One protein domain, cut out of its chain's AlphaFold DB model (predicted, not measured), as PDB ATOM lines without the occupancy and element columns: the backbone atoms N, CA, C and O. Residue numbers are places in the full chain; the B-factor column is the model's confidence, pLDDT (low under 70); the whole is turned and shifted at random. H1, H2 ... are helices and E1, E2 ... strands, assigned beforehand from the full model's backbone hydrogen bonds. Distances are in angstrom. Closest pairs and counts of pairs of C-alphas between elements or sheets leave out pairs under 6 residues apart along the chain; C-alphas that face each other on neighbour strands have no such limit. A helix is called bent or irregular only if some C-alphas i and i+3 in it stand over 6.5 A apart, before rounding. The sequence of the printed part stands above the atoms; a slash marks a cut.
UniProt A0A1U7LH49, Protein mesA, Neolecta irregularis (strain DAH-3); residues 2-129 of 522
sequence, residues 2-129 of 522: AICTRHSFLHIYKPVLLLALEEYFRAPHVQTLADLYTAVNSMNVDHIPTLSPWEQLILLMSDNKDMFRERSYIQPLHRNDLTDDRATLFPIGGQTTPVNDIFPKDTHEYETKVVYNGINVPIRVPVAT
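This is residues 2 to 129 of the 522 residues of the protein "Protein mesA" of Neolecta irregularis (strain DAH-3) (UniProt A0A1U7LH49). This is a loose model strung along one axis: at one end the helical hairpin H1 and H2 packs on the long strand hairpin E3 and E4, while towards the other end the short helices H3, H4 and H5 and the small strand hairpin E1 and E2 are spread out with few contacts. Residues 25 to 31, at the tip of the helical hairpin, stick out. You have 128 printed residues, with five named helices and four named strands in the order H1 H2 H3 H4 E1 E2 H5 E3 E4, a mixed class; both sheets are antiparallel pairs. The radius of gyration of the C-alphas is 18.0 A, and the spans are 55 by 36 by 23 A.

Start with H1, residues 11 to 26, and H2, residues 30 to 41: this hairpin touches at Tyr 24 and Thr 32, the closest C-alphas, 6.3 A, at a shallow tilt of 16 degrees, opposite ways. Next come H3, residues 53 to 60, and H4, residues 69 to 73, which are apart. E1, residues 89 to 92, and E2, residues 95 to 98, form an antiparallel hairpin, with N 90 and O 97 within hydrogen-bond range at 2.9 A. H5, residues 99 to 102, follows; its closest C-alpha to E1 is Val 99, 5.5 A from that of Leu 89. E3, residues 109 to 116, and E4, residues 119 to 126, form another antiparallel hairpin, with N 112 and O 123 within range at 2.8 A. Ile 12 and Ile 123 are the closest C-alphas of H1 and E4, 6.3 A; Ala 39 and Tyr 116 those of H2 and E3, 5.7 A. Every O i to N i+4 pair is within range in H2 and H3, 10 of 12 in H1, and 0 of 1 in H4, with 1 of 2 O i to N i+3 pairs; H5 is too short.

Find C-alpha 11 at (-2.158, -2.370, 53.613); H1 runs 23.7 A from there, irregular with C-alphas 12 and 15 7.4 A apart, and has a kink of 32 degrees near residue 18. H2 measures 16.8 A, E3 21.1 A and E4 22.1 A, ending at C-alpha 126, (-11.576, -5.777, 50.007).

The C-alphas of Ala 27 and Asn 80, the two farthest apart, are 55.4 A apart. The printed part has no cut; the links H2 to H3 and H4 to E1 are long. Look at residues 72 to 104 for pLDDT under 70.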
ATOM      1  N   ALA A   2       5.811   8.844  53.973       72.38
ATOM      2  CA  ALA A   2       4.389   8.738  54.303       72.38
ATOM      3  C   ALA A   2       3.589   8.772  52.994       72.38
ATOM      4  O   ALA A   2       4.007   9.448  52.056       72.38
ATOM      5  N   ILE A   3       2.473   8.043  52.926       79.12
ATOM      6  CA  ILE A   3       1.560   8.092  51.777       79.12
ATOM      7  C   ILE A   3       0.341   8.915  52.157       79.12
ATOM      8  O   ILE A   3      -0.229   8.729  53.231       79.12
ATOM      9  N   CYS A   4      -0.103   9.752  51.228       84.75
ATOM     10  CA  CYS A   4      -1.413  10.376  51.273       84.75
ATOM     11  C   CYS A   4      -2.266   9.798  50.142       84.75
ATOM     12  O   CYS A   4      -1.924   9.933  48.965       84.75
ATOM     13  N   THR A   5      -3.365   9.139  50.498       87.31
ATOM     14  CA  THR A   5      -4.311   8.549  49.547       87.31
ATOM     15  C   THR A   5      -5.742   8.823  49.989       87.31
ATOM     16  O   THR A   5      -6.004   9.024  51.175       87.31
ATOM     17  N   ARG A   6      -6.667   8.848  49.027       84.06
ATOM     18  CA  ARG A   6      -8.113   8.912  49.288       84.06
ATOM     19  C   ARG A   6      -8.695   7.558  49.700       84.06
ATOM     20  O   ARG A   6      -9.833   7.492  50.150       84.06
ATOM     21  N   HIS A   7      -7.930   6.486  49.524       84.75
ATOM     22  CA  HIS A   7      -8.365   5.124  49.776       84.75
ATOM     23  C   HIS A   7      -8.206   4.741  51.255       84.75
ATOM     24  O   HIS A   7      -7.162   4.984  51.859       84.75
ATOM     25  N   SER A   8      -9.221   4.099  51.838       77.69
ATOM     26  CA  SER A   8      -9.225   3.675  53.251       77.69
ATOM     27  C   SER A   8      -8.362   2.432  53.525       77.69
ATOM     28  O   SER A   8      -7.978   2.170  54.663       77.69
ATOM     29  N   PHE A   9      -8.024   1.671  52.485       79.75
ATOM     30  CA  PHE A   9      -7.259   0.427  52.554       79.75
ATOM     31  C   PHE A   9      -5.755   0.675  52.349       79.75
ATOM     32  O   PHE A   9      -5.252   0.701  51.233       79.75
ATOM     33  N   LEU A  10      -4.994   0.865  53.428       77.62
ATOM     34  CA  LEU A  10      -3.564   1.208  53.314       77.62
ATOM     35  C   LEU A  10      -2.640  -0.003  53.105       77.62
ATOM     36  O   LEU A  10      -1.600   0.122  52.460       77.62
ATOM     37  N   HIS A  11      -3.006  -1.170  53.640       79.12
ATOM     38  CA  HIS A  11      -2.158  -2.370  53.613       79.12
ATOM     39  C   HIS A  11      -1.873  -2.864  52.186       79.12
ATOM     40  O   HIS A  11      -0.777  -3.357  51.912       79.12
ATOM     41  N   ILE A  12      -2.815  -2.654  51.263       86.25
ATOM     42  CA  ILE A  12      -2.728  -3.137  49.882       86.25
ATOM     43  C   ILE A  12      -1.593  -2.474  49.090       86.25
ATOM     44  O   ILE A  12      -1.131  -3.024  48.095       86.25
ATOM     45  N   TYR A  13      -1.105  -1.312  49.541       89.00
ATOM     46  CA  TYR A  13      -0.005  -0.594  48.892       89.00
ATOM     47  C   TYR A  13       1.377  -1.066  49.326       89.00
ATOM     48  O   TYR A  13       2.370  -0.585  48.779       89.00
ATOM     49  N   LYS A  14       1.485  -2.011  50.271       87.88
ATOM     50  CA  LYS A  14       2.777  -2.530  50.740       87.88
ATOM     51  C   LYS A  14       3.721  -2.947  49.597       87.88
ATOM     52  O   LYS A  14       4.887  -2.566  49.668       87.88
ATOM     53  N   PRO A  15       3.281  -3.656  48.538       90.12
ATOM     54  CA  PRO A  15       4.171  -4.011  47.431       90.12
ATOM     55  C   PRO A  15       4.708  -2.782  46.681       90.12
ATOM     56  O   PRO A  15       5.911  -2.681  46.456       90.12
ATOM     57  N   VAL A  16       3.839  -1.817  46.355       91.06
ATOM     58  CA  VAL A  16       4.216  -0.581  45.640       91.06
ATOM     59  C   VAL A  16       5.157   0.275  46.490       91.06
ATOM     60  O   VAL A  16       6.136   0.820  45.988       91.06
ATOM     61  N   LEU A  17       4.903   0.343  47.798       90.56
ATOM     62  CA  LEU A  17       5.755   1.050  48.749       90.56
ATOM     63  C   LEU A  17       7.168   0.496  48.805       90.56
ATOM     64  O   LEU A  17       8.112   1.273  48.871       90.56
ATOM     65  N   LEU A  18       7.316  -0.830  48.810       90.31
ATOM     66  CA  LEU A  18       8.632  -1.461  48.856       90.31
ATOM     67  C   LEU A  18       9.434  -1.157  47.586       90.31
ATOM     68  O   LEU A  18      10.612  -0.831  47.698       90.31
ATOM     69  N   LEU A  19       8.785  -1.175  46.417       90.81
ATOM     70  CA  LEU A  19       9.413  -0.794  45.147       90.81
ATOM     71  C   LEU A  19       9.880   0.668  45.165       90.81
ATOM     72  O   LEU A  19      11.041   0.951  44.875       90.81
ATOM     73  N   ALA A  20       9.000   1.587  45.567       90.75
ATOM     74  CA  ALA A  20       9.330   3.008  45.647       90.75
ATOM     75  C   ALA A  20      10.412   3.308  46.695       90.75
ATOM     76  O   ALA A  20      11.231   4.207  46.518       90.75
ATOM     77  N   LEU A  21      10.433   2.559  47.799       91.50
ATOM     78  CA  LEU A  21      11.422   2.710  48.862       91.50
ATOM     79  C   LEU A  21      12.804   2.199  48.436       91.50
ATOM     80  O   LEU A  21      13.800   2.850  48.743       91.50
ATOM     81  N   GLU A  22      12.872   1.086  47.700       90.69
ATOM     82  CA  GLU A  22      14.126   0.596  47.116       90.69
ATOM     83  C   GLU A  22      14.713   1.617  46.132       90.69
ATOM     84  O   GLU A  22      15.905   1.931  46.193       90.69
ATOM     85  N   GLU A  23      13.875   2.180  45.262       89.44
ATOM     86  CA  GLU A  23      14.294   3.221  44.328       89.44
ATOM     87  C   GLU A  23      14.761   4.481  45.060       89.44
ATOM     88  O   GLU A  23      15.853   4.980  44.787       89.44
ATOM     89  N   TYR A  24      13.990   4.952  46.041       90.62
ATOM     90  CA  TYR A  24      14.330   6.141  46.815       90.62
ATOM     91  C   TYR A  24      15.646   5.976  47.589       90.62
ATOM     92  O   TYR A  24      16.416   6.926  47.713       90.62
ATOM     93  N   PHE A  25      15.943   4.776  48.100       91.62
ATOM     94  CA  PHE A  25      17.235   4.497  48.732       91.62
ATOM     95  C   PHE A  25      18.390   4.413  47.736       91.62
ATOM     96  O   PHE A  25      19.516   4.758  48.095       91.62
ATOM     97  N   ARG A  26      18.131   3.994  46.493       91.25
ATOM     98  CA  ARG A  26      19.136   4.009  45.425       91.25
ATOM     99  C   ARG A  26      19.428   5.435  44.948       91.25
ATOM    100  O   ARG A  26      20.588   5.767  44.723       91.25
ATOM    101  N   ALA A  27      18.394   6.262  44.806       87.81
ATOM    102  CA  ALA A  27      18.487   7.658  44.396       87.81
ATOM    103  C   ALA A  27      17.376   8.489  45.076       87.81
ATOM    104  O   ALA A  27      16.228   8.457  44.634       87.81
ATOM    105  N   PRO A  28      17.683   9.255  46.141       88.31
ATOM    106  CA  PRO A  28      16.672  10.013  46.871       88.31
ATOM    107  C   PRO A  28      16.229  11.233  46.058       88.31
ATOM    108  O   PRO A  28      16.808  12.320  46.142       88.31
ATOM    109  N   HIS A  29      15.198  11.053  45.238       87.62
ATOM    110  CA  HIS A  29      14.604  12.095  44.408       87.62
ATOM    111  C   HIS A  29      13.153  12.355  44.809       87.62
ATOM    112  O   HIS A  29      12.385  11.441  45.104       87.62
ATOM    113  N   VAL A  30      12.756  13.632  44.789       90.44
ATOM    114  CA  VAL A  30      11.360  14.039  45.037       90.44
ATOM    115  C   VAL A  30      10.426  13.449  43.974       90.44
ATOM    116  O   VAL A  30       9.278  13.137  44.277       90.44
ATOM    117  N   GLN A  31      10.939  13.226  42.760       90.31
ATOM    118  CA  GLN A  31      10.188  12.623  41.662       90.31
ATOM    119  C   GLN A  31       9.670  11.222  42.014       90.31
ATOM    120  O   GLN A  31       8.487  10.968  41.832       90.31
ATOM    121  N   THR A  32      10.486  10.370  42.646       90.06
ATOM    122  CA  THR A  32      10.075   9.028  43.100       90.06
ATOM    123  C   THR A  32       8.858   9.090  44.035       90.06
ATOM    124  O   THR A  32       7.958   8.254  43.953       90.06
ATOM    125  N   LEU A  33       8.788  10.111  44.902       89.75
ATOM    126  CA  LEU A  33       7.640  10.340  45.788       89.75
ATOM    127  C   LEU A  33       6.409  10.856  45.025       89.75
ATOM    128  O   LEU A  33       5.289  10.446  45.331       89.75
ATOM    129  N   ALA A  34       6.602  11.741  44.045       91.19
ATOM    130  CA  ALA A  34       5.531  12.275  43.202       91.19
ATOM    131  C   ALA A  34       4.915  11.194  42.296       91.19
ATOM    132  O   ALA A  34       3.690  11.110  42.166       91.19
ATOM    133  N   ASP A  35       5.752  10.324  41.733       91.69
ATOM    134  CA  ASP A  35       5.331   9.192  40.911       91.69
ATOM    135  C   ASP A  35       4.570   8.172  41.757       91.69
ATOM    136  O   ASP A  35       3.511   7.705  41.347       91.69
ATOM    137  N   LEU A  36       5.033   7.898  42.985       92.19
ATOM    138  CA  LEU A  36       4.324   7.032  43.929       92.19
ATOM    139  C   LEU A  36       2.949   7.607  44.294       92.19
ATOM    140  O   LEU A  36       1.954   6.880  44.294       92.19
ATOM    141  N   TYR A  37       2.877   8.907  44.594       92.31
ATOM    142  CA  TYR A  37       1.615   9.580  44.904       92.31
ATOM    143  C   TYR A  37       0.631   9.478  43.733       92.31
ATOM    144  O   TYR A  37      -0.533   9.118  43.933       92.31
ATOM    145  N   THR A  38       1.099   9.746  42.514       93.19
ATOM    146  CA  THR A  38       0.286   9.656  41.295       93.19
ATOM    147  C   THR A  38      -0.152   8.216  41.032       93.19
ATOM    148  O   THR A  38      -1.331   7.978  40.782       93.19
ATOM    149  N   ALA A  39       0.748   7.239  41.152       92.62
ATOM    150  CA  ALA A  39       0.470   5.820  40.937       92.62
ATOM    151  C   ALA A  39      -0.612   5.288  41.890       92.62
ATOM    152  O   ALA A  39      -1.571   4.655  41.458       92.62
ATOM    153  N   VAL A  40      -0.507   5.600  43.185       92.12
ATOM    154  CA  VAL A  40      -1.489   5.175  44.196       92.12
ATOM    155  C   VAL A  40      -2.856   5.833  43.983       92.12
ATOM    156  O   VAL A  40      -3.883   5.168  44.115       92.12
ATOM    157  N   ASN A  41      -2.898   7.128  43.653       91.81
ATOM    158  CA  ASN A  41      -4.157   7.869  43.501       91.81
ATOM    159  C   ASN A  41      -4.786   7.752  42.098       91.81
ATOM    160  O   ASN A  41      -5.914   8.198  41.912       91.81
ATOM    161  N   SER A  42      -4.085   7.153  41.129       91.00
ATOM    162  CA  SER A  42      -4.602   6.845  39.783       91.00
ATOM    163  C   SER A  42      -5.100   5.402  39.637       91.00
ATOM    164  O   SER A  42      -5.525   5.007  38.551       91.00
ATOM    165  N   MET A  43      -5.064   4.611  40.717       90.00
ATOM    166  CA  MET A  43      -5.602   3.250  40.737       90.00
ATOM    167  C   MET A  43      -7.088   3.253  40.356       90.00
ATOM    168  O   MET A  43      -7.889   3.933  40.996       90.00
ATOM    169  N   ASN A  44      -7.460   2.469  39.342       85.44
ATOM    170  CA  ASN A  44      -8.855   2.354  38.929       85.44
ATOM    171  C   ASN A  44      -9.643   1.529  39.960       85.44
ATOM    172  O   ASN A  44      -9.288   0.385  40.264       85.44
ATOM    173  N   VAL A  45     -10.705   2.141  40.477       85.00
ATOM    174  CA  VAL A  45     -11.648   1.575  41.449       85.00
ATOM    175  C   VAL A  45     -13.105   1.713  40.990       85.00
ATOM    176  O   VAL A  45     -14.023   1.441  41.760       85.00
ATOM    177  N   ASP A  46     -13.335   2.110  39.735       83.44
ATOM    178  CA  ASP A  46     -14.659   2.483  39.215       83.44
ATOM    179  C   ASP A  46     -15.627   1.295  39.130       83.44
ATOM    180  O   ASP A  46     -16.842   1.476  39.085       83.44
ATOM    181  N   HIS A  47     -15.097   0.071  39.112       81.12
ATOM    182  CA  HIS A  47     -15.881  -1.162  39.008       81.12
ATOM    183  C   HIS A  47     -15.892  -1.985  40.302       81.12
ATOM    184  O   HIS A  47     -16.229  -3.168  40.264       81.12
ATOM    185  N   ILE A  48     -15.540  -1.385  41.447       84.88
ATOM    186  CA  ILE A  48     -15.756  -2.045  42.740       84.88
ATOM    187  C   ILE A  48     -17.269  -2.274  42.923       84.88
ATOM    188  O   ILE A  48     -18.047  -1.323  42.794       84.88
ATOM    189  N   PRO A  49     -17.715  -3.505  43.238       86.06
ATOM    190  CA  PRO A  49     -19.134  -3.799  43.407       86.06
ATOM    191  C   PRO A  49     -19.745  -3.005  44.563       86.06
ATOM    192  O   PRO A  49     -19.227  -3.011  45.679       86.06
ATOM    193  N   THR A  50     -20.889  -2.366  44.326       86.19
ATOM    194  CA  THR A  50     -21.661  -1.717  45.391       86.19
ATOM    195  C   THR A  50     -22.599  -2.730  46.039       86.19
ATOM    196  O   THR A  50     -23.562  -3.174  45.405       86.19
ATOM    197  N   LEU A  51     -22.326  -3.081  47.293       89.38
ATOM    198  CA  LEU A  51     -23.129  -4.014  48.085       89.38
ATOM    199  C   LEU A  51     -23.969  -3.271  49.126       89.38
ATOM    200  O   LEU A  51     -23.481  -2.319  49.749       89.38
ATOM    201  N   SER A  52     -25.202  -3.731  49.352       89.50
ATOM    202  CA  SER A  52     -26.025  -3.259  50.472       89.50
ATOM    203  C   SER A  52     -25.374  -3.619  51.820       89.50
ATOM    204  O   SER A  52     -24.556  -4.541  51.878       89.50
ATOM    205  N   PRO A  53     -25.717  -2.948  52.938       88.44
ATOM    206  CA  PRO A  53     -25.169  -3.295  54.253       88.44
ATOM    207  C   PRO A  53     -25.374  -4.769  54.636       88.44
ATOM    208  O   PRO A  53     -24.505  -5.376  55.259       88.44
ATOM    209  N   TRP A  54     -26.501  -5.362  54.234       90.31
ATOM    210  CA  TRP A  54     -26.802  -6.769  54.493       90.31
ATOM    211  C   TRP A  54     -26.027  -7.702  53.566       90.31
ATOM    212  O   TRP A  54     -25.529  -8.725  54.021       90.31
ATOM    213  N   GLU A  55     -25.846  -7.339  52.293       92.25
ATOM    214  CA  GLU A  55     -24.975  -8.089  51.378       92.25
ATOM    215  C   GLU A  55     -23.516  -8.074  51.855       92.25
ATOM    216  O   GLU A  55     -22.864  -9.117  51.872       92.25
ATOM    217  N   GLN A  56     -23.018  -6.922  52.319       91.00
ATOM    218  CA  GLN A  56     -21.691  -6.819  52.933       91.00
ATOM    219  C   GLN A  56     -21.577  -7.729  54.155       91.00
ATOM    220  O   GLN A  56     -20.576  -8.424  54.303       91.00
ATOM    221  N   LEU A  57     -22.599  -7.760  55.016       89.56
ATOM    222  CA  LEU A  57     -22.609  -8.627  56.189       89.56
ATOM    223  C   LEU A  57     -22.644 -10.116  55.805       89.56
ATOM    224  O   LEU A  57     -21.917 -10.903  56.405       89.56
ATOM    225  N   ILE A  58     -23.431 -10.505  54.796       92.19
ATOM    226  CA  ILE A  58     -23.439 -11.876  54.260       92.19
ATOM    227  C   ILE A  58     -22.047 -12.251  53.752       92.19
ATOM    228  O   ILE A  58     -21.562 -13.330  54.087       92.19
ATOM    229  N   LEU A  59     -21.402 -11.367  52.984       91.06
ATOM    230  CA  LEU A  59     -20.068 -11.609  52.438       91.06
ATOM    231  C   LEU A  59     -19.028 -11.727  53.565       91.06
ATOM    232  O   LEU A  59     -18.272 -12.684  53.596       91.06
ATOM    233  N   LEU A  60     -19.062 -10.844  54.570       87.56
ATOM    234  CA  LEU A  60     -18.168 -10.905  55.739       87.56
ATOM    235  C   LEU A  60     -18.329 -12.174  56.594       87.56
ATOM    236  O   LEU A  60     -17.425 -12.503  57.359       87.56
ATOM    237  N   MET A  61     -19.481 -12.846  56.527       85.62
ATOM    238  CA  MET A  61     -19.778 -14.062  57.295       85.62
ATOM    239  C   MET A  61     -19.690 -15.344  56.456       85.62
ATOM    240  O   MET A  61     -20.000 -16.421  56.970       85.62
ATOM    241  N   SER A  62     -19.329 -15.252  55.174       88.12
ATOM    242  CA  SER A  62     -19.263 -16.395  54.269       88.12
ATOM    243  C   SER A  62     -17.826 -16.698  53.864       88.12
ATOM    244  O   SER A  62     -17.044 -15.799  53.613       88.12
ATOM    245  N   ASP A  63     -17.504 -17.984  53.737       86.50
ATOM    246  CA  ASP A  63     -16.260 -18.446  53.102       86.50
ATOM    247  C   ASP A  63     -16.438 -18.751  51.613       86.50
ATOM    248  O   ASP A  63     -15.514 -19.204  50.932       86.50
ATOM    249  N   ASN A  64     -17.650 -18.557  51.096       89.12
ATOM    250  CA  ASN A  64     -17.961 -18.879  49.720       89.12
ATOM    251  C   ASN A  64     -17.445 -17.784  48.782       89.12
ATOM    252  O   ASN A  64     -18.028 -16.706  48.685       89.12
ATOM    253  N   LYS A  65     -16.393 -18.113  48.037       89.38
ATOM    254  CA  LYS A  65     -15.734 -17.237  47.057       89.38
ATOM    255  C   LYS A  65     -16.611 -16.817  45.883       89.38
ATOM    256  O   LYS A  65     -16.275 -15.852  45.210       89.38
ATOM    257  N   ASP A  66     -17.710 -17.531  45.648       88.38
ATOM    258  CA  ASP A  66     -18.666 -17.235  44.578       88.38
ATOM    259  C   ASP A  66     -19.860 -16.394  45.068       88.38
ATOM    260  O   ASP A  66     -20.789 -16.117  44.307       88.38
ATOM    261  N   MET A  67     -19.884 -15.992  46.344       90.75
ATOM    262  CA  MET A  67     -20.998 -15.227  46.904       90.75
ATOM    263  C   MET A  67     -21.128 -13.867  46.202       90.75
ATOM    264  O   MET A  67     -20.183 -13.087  46.194       90.75
ATOM    265  N   PHE A  68     -22.302 -13.559  45.642       90.06
ATOM    266  CA  PHE A  68     -22.564 -12.324  44.881       90.06
ATOM    267  C   PHE A  68     -21.697 -12.123  43.625       90.06
ATOM    268  O   PHE A  68     -21.479 -10.984  43.210       90.06
ATOM    269  N   ARG A  69     -21.231 -13.196  42.978       84.62
ATOM    270  CA  ARG A  69     -20.426 -13.136  41.738       84.62
ATOM    271  C   ARG A  69     -21.062 -12.281  40.631       84.62
ATOM    272  O   ARG A  69     -20.365 -11.639  39.851       84.62
ATOM    273  N   GLU A  70     -22.388 -12.209  40.605       82.38
ATOM    274  CA  GLU A  70     -23.195 -11.409  39.681       82.38
ATOM    275  C   GLU A  70     -23.073  -9.900  39.919       82.38
ATOM    276  O   GLU A  70     -23.261  -9.111  38.993       82.38
ATOM    277  N   ARG A  71     -22.749  -9.472  41.148       78.81
ATOM    278  CA  ARG A  71     -22.551  -8.053  41.483       78.81
ATOM    279  C   ARG A  71     -21.257  -7.504  40.889       78.81
ATOM    280  O   ARG A  71     -21.171  -6.302  40.659       78.81
ATOM    281  N   SER A  72     -20.290  -8.372  40.592       67.56
ATOM    282  CA  SER A  72     -18.993  -7.989  40.032       67.56
ATOM    283  C   SER A  72     -19.046  -7.488  38.586       67.56
ATOM    284  O   SER A  72     -18.078  -6.882  38.141       67.56
ATOM    285  N   TYR A  73     -20.159  -7.695  37.868       60.84
ATOM    286  CA  TYR A  73     -20.259  -7.416  36.427       60.84
ATOM    287  C   TYR A  73     -21.539  -6.699  35.973       60.84
ATOM    288  O   TYR A  73     -21.933  -6.815  34.814       60.84
ATOM    289  N   ILE A  74     -22.178  -5.887  36.821       51.31
ATOM    290  CA  ILE A  74     -23.306  -5.057  36.359       51.31
ATOM    291  C   ILE A  74     -22.783  -3.805  35.622       51.31
ATOM    292  O   ILE A  74     -22.863  -2.684  36.115       51.31
ATOM    293  N   GLN A  75     -22.279  -3.991  34.399       43.53
ATOM    294  CA  GLN A  75     -22.657  -3.087  33.305       43.53
ATOM    295  C   GLN A  75     -24.111  -3.419  32.903       43.53
ATOM    296  O   GLN A  75     -24.564  -4.535  33.158       43.53
ATOM    297  N   PRO A  76     -24.886  -2.490  32.310       37.97
ATOM    298  CA  PRO A  76     -26.312  -2.678  32.024       37.97
ATOM    299  C   PRO A  76     -26.554  -3.621  30.828       37.97
ATOM    300  O   PRO A  76     -27.181  -3.250  29.840       37.97
ATOM    301  N   LEU A  77     -26.063  -4.856  30.901       40.12
ATOM    302  CA  LEU A  77     -26.359  -5.925  29.958       40.12
ATOM    303  C   LEU A  77     -27.132  -7.019  30.699       40.12
ATOM    304  O   LEU A  77     -26.583  -7.791  31.470       40.12
ATOM    305  N   HIS A  78     -28.449  -6.988  30.486       43.16
ATOM    306  CA  HIS A  78     -29.421  -8.068  30.655       43.16
ATOM    307  C   HIS A  78     -29.200  -9.031  31.838       43.16
ATOM    308  O   HIS A  78     -28.635 -10.112  31.714       43.16
ATOM    309  N   ARG A  79     -29.830  -8.677  32.966       45.03
ATOM    310  CA  ARG A  79     -30.016  -9.479  34.194       45.03
ATOM    311  C   ARG A  79     -30.541 -10.916  33.986       45.03
ATOM    312  O   ARG A  79     -30.536 -11.683  34.940       45.03
ATOM    313  N   ASN A  80     -31.025 -11.262  32.792       43.38
ATOM    314  CA  ASN A  80     -31.751 -12.507  32.530       43.38
ATOM    315  C   ASN A  80     -30.864 -13.655  32.007       43.38
ATOM    316  O   ASN A  80     -31.243 -14.809  32.187       43.38
ATOM    317  N   ASP A  81     -29.680 -13.377  31.448       45.09
ATOM    318  CA  ASP A  81     -28.851 -14.406  30.784       45.09
ATOM    319  C   ASP A  81     -27.797 -15.065  31.699       45.09
ATOM    320  O   ASP A  81     -27.172 -16.052  31.325       45.09
ATOM    321  N   LEU A  82     -27.602 -14.561  32.924       48.12
ATOM    322  CA  LEU A  82     -26.567 -15.038  33.863       48.12
ATOM    323  C   LEU A  82     -27.020 -16.200  34.766       48.12
ATOM    324  O   LEU A  82     -26.286 -16.606  35.661       48.12
ATOM    325  N   THR A  83     -28.235 -16.719  34.569       46.03
ATOM    326  CA  THR A  83     -28.811 -17.784  35.414       46.03
ATOM    327  C   THR A  83     -28.407 -19.198  34.994       46.03
ATOM    328  O   THR A  83     -28.703 -20.151  35.718       46.03
ATOM    329  N   ASP A  84     -27.719 -19.354  33.859       48.16
ATOM    330  CA  ASP A  84     -27.257 -20.654  33.380       48.16
ATOM    331  C   ASP A  84     -25.804 -20.919  33.809       48.16
ATOM    332  O   ASP A  84     -24.850 -20.640  33.080       48.16
ATOM    333  N   ASP A  85     -25.631 -21.507  35.000       48.44
ATOM    334  CA  ASP A  85     -24.335 -21.942  35.564       48.44
ATOM    335  C   ASP A  85     -23.587 -22.973  34.673       48.44
ATOM    336  O   ASP A  85     -22.484 -23.413  35.009       48.44
ATOM    337  N   ARG A  86     -24.173 -23.404  33.543       45.38
ATOM    338  CA  ARG A  86     -23.606 -24.385  32.599       45.38
ATOM    339  C   ARG A  86     -22.960 -23.784  31.353       45.38
ATOM    340  O   ARG A  86     -22.334 -24.532  30.598       45.38
ATOM    341  N   ALA A  87     -23.082 -22.481  31.117       52.44
ATOM    342  CA  ALA A  87     -22.389 -21.844  30.005       52.44
ATOM    343  C   ALA A  87     -20.873 -21.831  30.279       52.44
ATOM    344  O   ALA A  87     -20.437 -21.423  31.349       52.44
ATOM    345  N   THR A  88     -20.052 -22.295  29.330       52.56
ATOM    346  CA  THR A  88     -18.574 -22.235  29.407       52.56
ATOM    347  C   THR A  88     -17.992 -21.014  28.688       52.56
ATOM    348  O   THR A  88     -16.826 -20.673  28.896       52.56
ATOM    349  N   LEU A  89     -18.815 -20.317  27.902       53.03
ATOM    350  CA  LEU A  89     -18.460 -19.152  27.098       53.03
ATOM    351  C   LEU A  89     -19.588 -18.115  27.183       53.03
ATOM    352  O   LEU A  89     -20.741 -18.474  26.949       53.03
ATOM    353  N   PHE A  90     -19.265 -16.845  27.451       54.22
ATOM    354  CA  PHE A  90     -20.220 -15.741  27.294       54.22
ATOM    355  C   PHE A  90     -19.864 -14.880  26.077       54.22
ATOM    356  O   PHE A  90     -18.689 -14.576  25.857       54.22
ATOM    357  N   PRO A  91     -20.860 -14.460  25.281       51.12
ATOM    358  CA  PRO A  91     -20.650 -13.504  24.209       51.12
ATOM    359  C   PRO A  91     -20.568 -12.079  24.777       51.12
ATOM    360  O   PRO A  91     -21.561 -11.528  25.245       51.12
ATOM    361  N   ILE A  92     -19.395 -11.453  24.689       55.22
ATOM    362  CA  ILE A  92     -19.193 -10.030  24.988       55.22
ATOM    363  C   ILE A  92     -18.735  -9.347  23.698       55.22
ATOM    364  O   ILE A  92     -17.684  -9.672  23.150       55.22
ATOM    365  N   GLY A  93     -19.538  -8.414  23.171       50.72
ATOM    366  CA  GLY A  93     -19.149  -7.594  22.014       50.72
ATOM    367  C   GLY A  93     -18.779  -8.384  20.748       50.72
ATOM    368  O   GLY A  93     -17.895  -7.967  20.007       50.72
ATOM    369  N   GLY A  94     -19.415  -9.537  20.506       55.03
ATOM    370  CA  GLY A  94     -19.142 -10.388  19.340       55.03
ATOM    371  C   GLY A  94     -17.969 -11.366  19.498       55.03
ATOM    372  O   GLY A  94     -17.688 -12.111  18.563       55.03
ATOM    373  N   GLN A  95     -17.312 -11.411  20.664       51.41
ATOM    374  CA  GLN A  95     -16.309 -12.423  21.013       51.41
ATOM    375  C   GLN A  95     -16.815 -13.327  22.141       51.41
ATOM    376  O   GLN A  95     -17.511 -12.876  23.046       51.41
ATOM    377  N   THR A  96     -16.466 -14.612  22.085       52.78
ATOM    378  CA  THR A  96     -16.770 -15.588  23.139       52.78
ATOM    379  C   THR A  96     -15.617 -15.644  24.136       52.78
ATOM    380  O   THR A  96     -14.526 -16.089  23.775       52.78
ATOM    381  N   THR A  97     -15.845 -15.219  25.376       56.00
ATOM    382  CA  THR A  97     -14.852 -15.276  26.459       56.00
ATOM    383  C   THR A  97     -15.163 -16.417  27.434       56.00
ATOM    384  O   THR A  97     -16.337 -16.653  27.737       56.00
ATOM    385  N   PRO A  98     -14.150 -17.158  27.928       54.44
ATOM    386  CA  PRO A  98     -14.355 -18.199  28.933       54.44
ATOM    387  C   PRO A  98     -14.940 -17.621  30.221       54.44
ATOM    388  O   PRO A  98     -14.470 -16.602  30.720       54.44
ATOM    389  N   VAL A  99     -15.910 -18.312  30.821       55.97
ATOM    390  CA  VAL A  99     -16.569 -17.890  32.077       55.97
ATOM    391  C   VAL A  99     -15.587 -17.636  33.223       55.97
ATOM    392  O   VAL A  99     -15.776 -16.721  34.022       55.97
ATOM    393  N   ASN A 100     -14.509 -18.421  33.276       53.19
ATOM    394  CA  ASN A 100     -13.461 -18.289  34.289       53.19
ATOM    395  C   ASN A 100     -12.586 -17.039  34.117       53.19
ATOM    396  O   ASN A 100     -11.979 -16.614  35.095       53.19
ATOM    397  N   ASP A 101     -12.529 -16.465  32.912       56.53
ATOM    398  CA  ASP A 101     -11.829 -15.201  32.648       56.53
ATOM    399  C   ASP A 101     -12.749 -13.991  32.839       56.53
ATOM    400  O   ASP A 101     -12.281 -12.859  32.935       56.53
ATOM    401  N   ILE A 102     -14.064 -14.224  32.892       59.12
ATOM    402  CA  ILE A 102     -15.057 -13.178  33.111       59.12
ATOM    403  C   ILE A 102     -15.183 -12.925  34.600       59.12
ATOM    404  O   ILE A 102     -14.956 -11.817  35.047       59.12
ATOM    405  N   PHE A 103     -15.504 -13.923  35.409       63.12
ATOM    406  CA  PHE A 103     -15.823 -13.650  36.805       63.12
ATOM    407  C   PHE A 103     -14.600 -13.653  37.734       63.12
ATOM    408  O   PHE A 103     -13.665 -14.425  37.512       63.12
ATOM    409  N   PRO A 104     -14.633 -12.872  38.834       69.19
ATOM    410  CA  PRO A 104     -13.563 -12.909  39.822       69.19
ATOM    411  C   PRO A 104     -13.420 -14.315  40.411       69.19
ATOM    412  O   PRO A 104     -14.397 -15.053  40.565       69.19
ATOM    413  N   LYS A 105     -12.178 -14.668  40.752       77.44
ATOM    414  CA  LYS A 105     -11.849 -15.920  41.451       77.44
ATOM    415  C   LYS A 105     -12.311 -15.913  42.907       77.44
ATOM    416  O   LYS A 105     -12.466 -16.980  43.495       77.44
ATOM    417  N   ASP A 106     -12.445 -14.724  43.483       86.56
ATOM    418  CA  ASP A 106     -12.890 -14.506  44.850       86.56
ATOM    419  C   ASP A 106     -13.659 -13.188  44.919       86.56
ATOM    420  O   ASP A 106     -13.118 -12.137  44.590       86.56
ATOM    421  N   THR A 107     -14.930 -13.231  45.304       88.88
ATOM    422  CA  THR A 107     -15.781 -12.037  45.383       88.88
ATOM    423  C   THR A 107     -15.508 -11.173  46.614       88.88
ATOM    424  O   THR A 107     -15.990 -10.041  46.676       88.88
ATOM    425  N   HIS A 108     -14.712 -11.656  47.575       89.19
ATOM    426  CA  HIS A 108     -14.293 -10.870  48.741       89.19
ATOM    427  C   HIS A 108     -13.275  -9.785  48.378       89.19
ATOM    428  O   HIS A 108     -13.180  -8.770  49.074       89.19
ATOM    429  N   GLU A 109     -12.533  -9.988  47.290       89.19
ATOM    430  CA  GLU A 109     -11.447  -9.125  46.842       89.19
ATOM    431  C   GLU A 109     -11.691  -8.672  45.397       89.19
ATOM    432  O   GLU A 109     -11.850  -9.470  44.480       89.19
ATOM    433  N   TYR A 110     -11.674  -7.365  45.167       88.81
ATOM    434  CA  TYR A 110     -11.659  -6.784  43.836       88.81
ATOM    435  C   TYR A 110     -10.214  -6.692  43.332       88.81
ATOM    436  O   TYR A 110      -9.384  -5.980  43.906       88.81
ATOM    437  N   GLU A 111      -9.901  -7.431  42.267       87.94
ATOM    438  CA  GLU A 111      -8.580  -7.419  41.638       87.94
ATOM    439  C   GLU A 111      -8.419  -6.179  40.742       87.94
ATOM    440  O   GLU A 111      -9.152  -5.971  39.779       87.94
ATOM    441  N   THR A 112      -7.420  -5.356  41.049       89.44
ATOM    442  CA  THR A 112      -7.018  -4.176  40.275       89.44
ATOM    443  C   THR A 112      -5.491  -4.122  40.168       89.44
ATOM    444  O   THR A 112      -4.781  -5.059  40.539       89.44
ATOM    445  N   LYS A 113      -4.946  -3.039  39.618       91.56
ATOM    446  CA  LYS A 113      -3.501  -2.836  39.507       91.56
ATOM    447  C   LYS A 113      -3.118  -1.378  39.697       91.56
ATOM    448  O   LYS A 113      -3.839  -0.475  39.279       91.56
ATOM    449  N   VAL A 114      -1.935  -1.169  40.259       92.56
ATOM    450  CA  VAL A 114      -1.250   0.126  40.269       92.56
ATOM    451  C   VAL A 114      -0.092   0.069  39.290       92.56
ATOM    452  O   VAL A 114       0.726  -0.849  39.333       92.56
ATOM    453  N   VAL A 115      -0.029   1.051  38.396       92.94
ATOM    454  CA  VAL A 115       1.087   1.214  37.464       92.94
ATOM    455  C   VAL A 115       2.141   2.079  38.142       92.94
ATOM    456  O   VAL A 115       1.899   3.258  38.386       92.94
ATOM    457  N   TYR A 116       3.307   1.510  38.435       91.81
ATOM    458  CA  TYR A 116       4.442   2.242  38.997       91.81
ATOM    459  C   TYR A 116       5.686   1.978  38.150       91.81
ATOM    460  O   TYR A 116       6.063   0.824  37.957       91.81
ATOM    461  N   ASN A 117       6.285   3.027  37.582       87.50
ATOM    462  CA  ASN A 117       7.428   2.938  36.657       87.50
ATOM    463  C   ASN A 117       7.235   1.937  35.501       87.50
ATOM    464  O   ASN A 117       8.137   1.183  35.145       87.50
ATOM    465  N   GLY A 118       6.028   1.888  34.931       86.38
ATOM    466  CA  GLY A 118       5.681   0.946  33.860       86.38
ATOM    467  C   GLY A 118       5.476  -0.503  34.319       86.38
ATOM    468  O   GLY A 118       5.114  -1.350  33.503       86.38
ATOM    469  N   ILE A 119       5.647  -0.800  35.611       89.94
ATOM    470  CA  ILE A 119       5.354  -2.103  36.208       89.94
ATOM    471  C   ILE A 119       3.898  -2.111  36.675       89.94
ATOM    472  O   ILE A 119       3.470  -1.260  37.454       89.94
ATOM    473  N   ASN A 120       3.138  -3.105  36.217       92.06
ATOM    474  CA  ASN A 120       1.788  -3.369  36.705       92.06
ATOM    475  C   ASN A 120       1.873  -4.163  38.011       92.06
ATOM    476  O   ASN A 120       2.109  -5.370  37.985       92.06
ATOM    477  N   VAL A 121       1.668  -3.499  39.144       92.50
ATOM    478  CA  VAL A 121       1.613  -4.147  40.457       92.50
ATOM    479  C   VAL A 121       0.171  -4.586  40.723       92.50
ATOM    480  O   VAL A 121      -0.699  -3.717  40.821       92.50
ATOM    481  N   PRO A 122      -0.122  -5.897  40.819       91.38
ATOM    482  CA  PRO A 122      -1.466  -6.371  41.120       91.38
ATOM    483  C   PRO A 122      -1.839  -6.002  42.557       91.38
ATOM    484  O   PRO A 122      -1.047  -6.171  43.485       91.38
ATOM    485  N   ILE A 123      -3.054  -5.499  42.726       90.19
ATOM    486  CA  ILE A 123      -3.606  -5.050  43.997       90.19
ATOM    487  C   ILE A 123      -4.966  -5.704  44.196       90.19
ATOM    488  O   ILE A 123      -5.741  -5.855  43.256       90.19
ATOM    489  N   ARG A 124      -5.262  -6.081  45.437       89.75
ATOM    490  CA  ARG A 124      -6.545  -6.661  45.820       89.75
ATOM    491  C   ARG A 124      -7.220  -5.760  46.831       89.75
ATOM    492  O   ARG A 124      -6.625  -5.445  47.856       89.75
ATOM    493  N   VAL A 125      -8.422  -5.306  46.508       89.19
ATOM    494  CA  VAL A 125      -9.191  -4.373  47.330       89.19
ATOM    495  C   VAL A 125     -10.333  -5.134  48.001       89.19
ATOM    496  O   VAL A 125     -11.156  -5.699  47.287       89.19
ATOM    497  N   PRO A 126     -10.437  -5.154  49.337       89.06
ATOM    498  CA  PRO A 126     -11.576  -5.777  50.007       89.06
ATOM    499  C   PRO A 126     -12.903  -5.139  49.575       89.06
ATOM    500  O   PRO A 126     -13.039  -3.915  49.612       89.06
ATOM    501  N   VAL A 127     -13.881  -5.959  49.178       89.12
ATOM    502  CA  VAL A 127     -15.188  -5.485  48.684       89.12
ATOM    503  C   VAL A 127     -16.133  -5.149  49.837       89.12
ATOM    504  O   VAL A 127     -16.800  -4.115  49.820       89.12
ATOM    505  N   ALA A 128     -16.190  -5.996  50.866       86.88
ATOM    506  CA  ALA A 128     -17.013  -5.733  52.041       86.88
ATOM    507  C   ALA A 128     -16.238  -4.916  53.080       86.88
ATOM    508  O   ALA A 128     -15.420  -5.442  53.836       86.88
ATOM    509  N   THR A 129     -16.528  -3.618  53.141       82.50
ATOM    510  CA  THR A 129     -15.961  -2.707  54.141       82.50
ATOM    511  C   THR A 129     -17.076  -2.068  54.961       82.50
ATOM    512  O   THR A 129     -17.811  -1.226  54.447       82.50
TER     513      THR A 129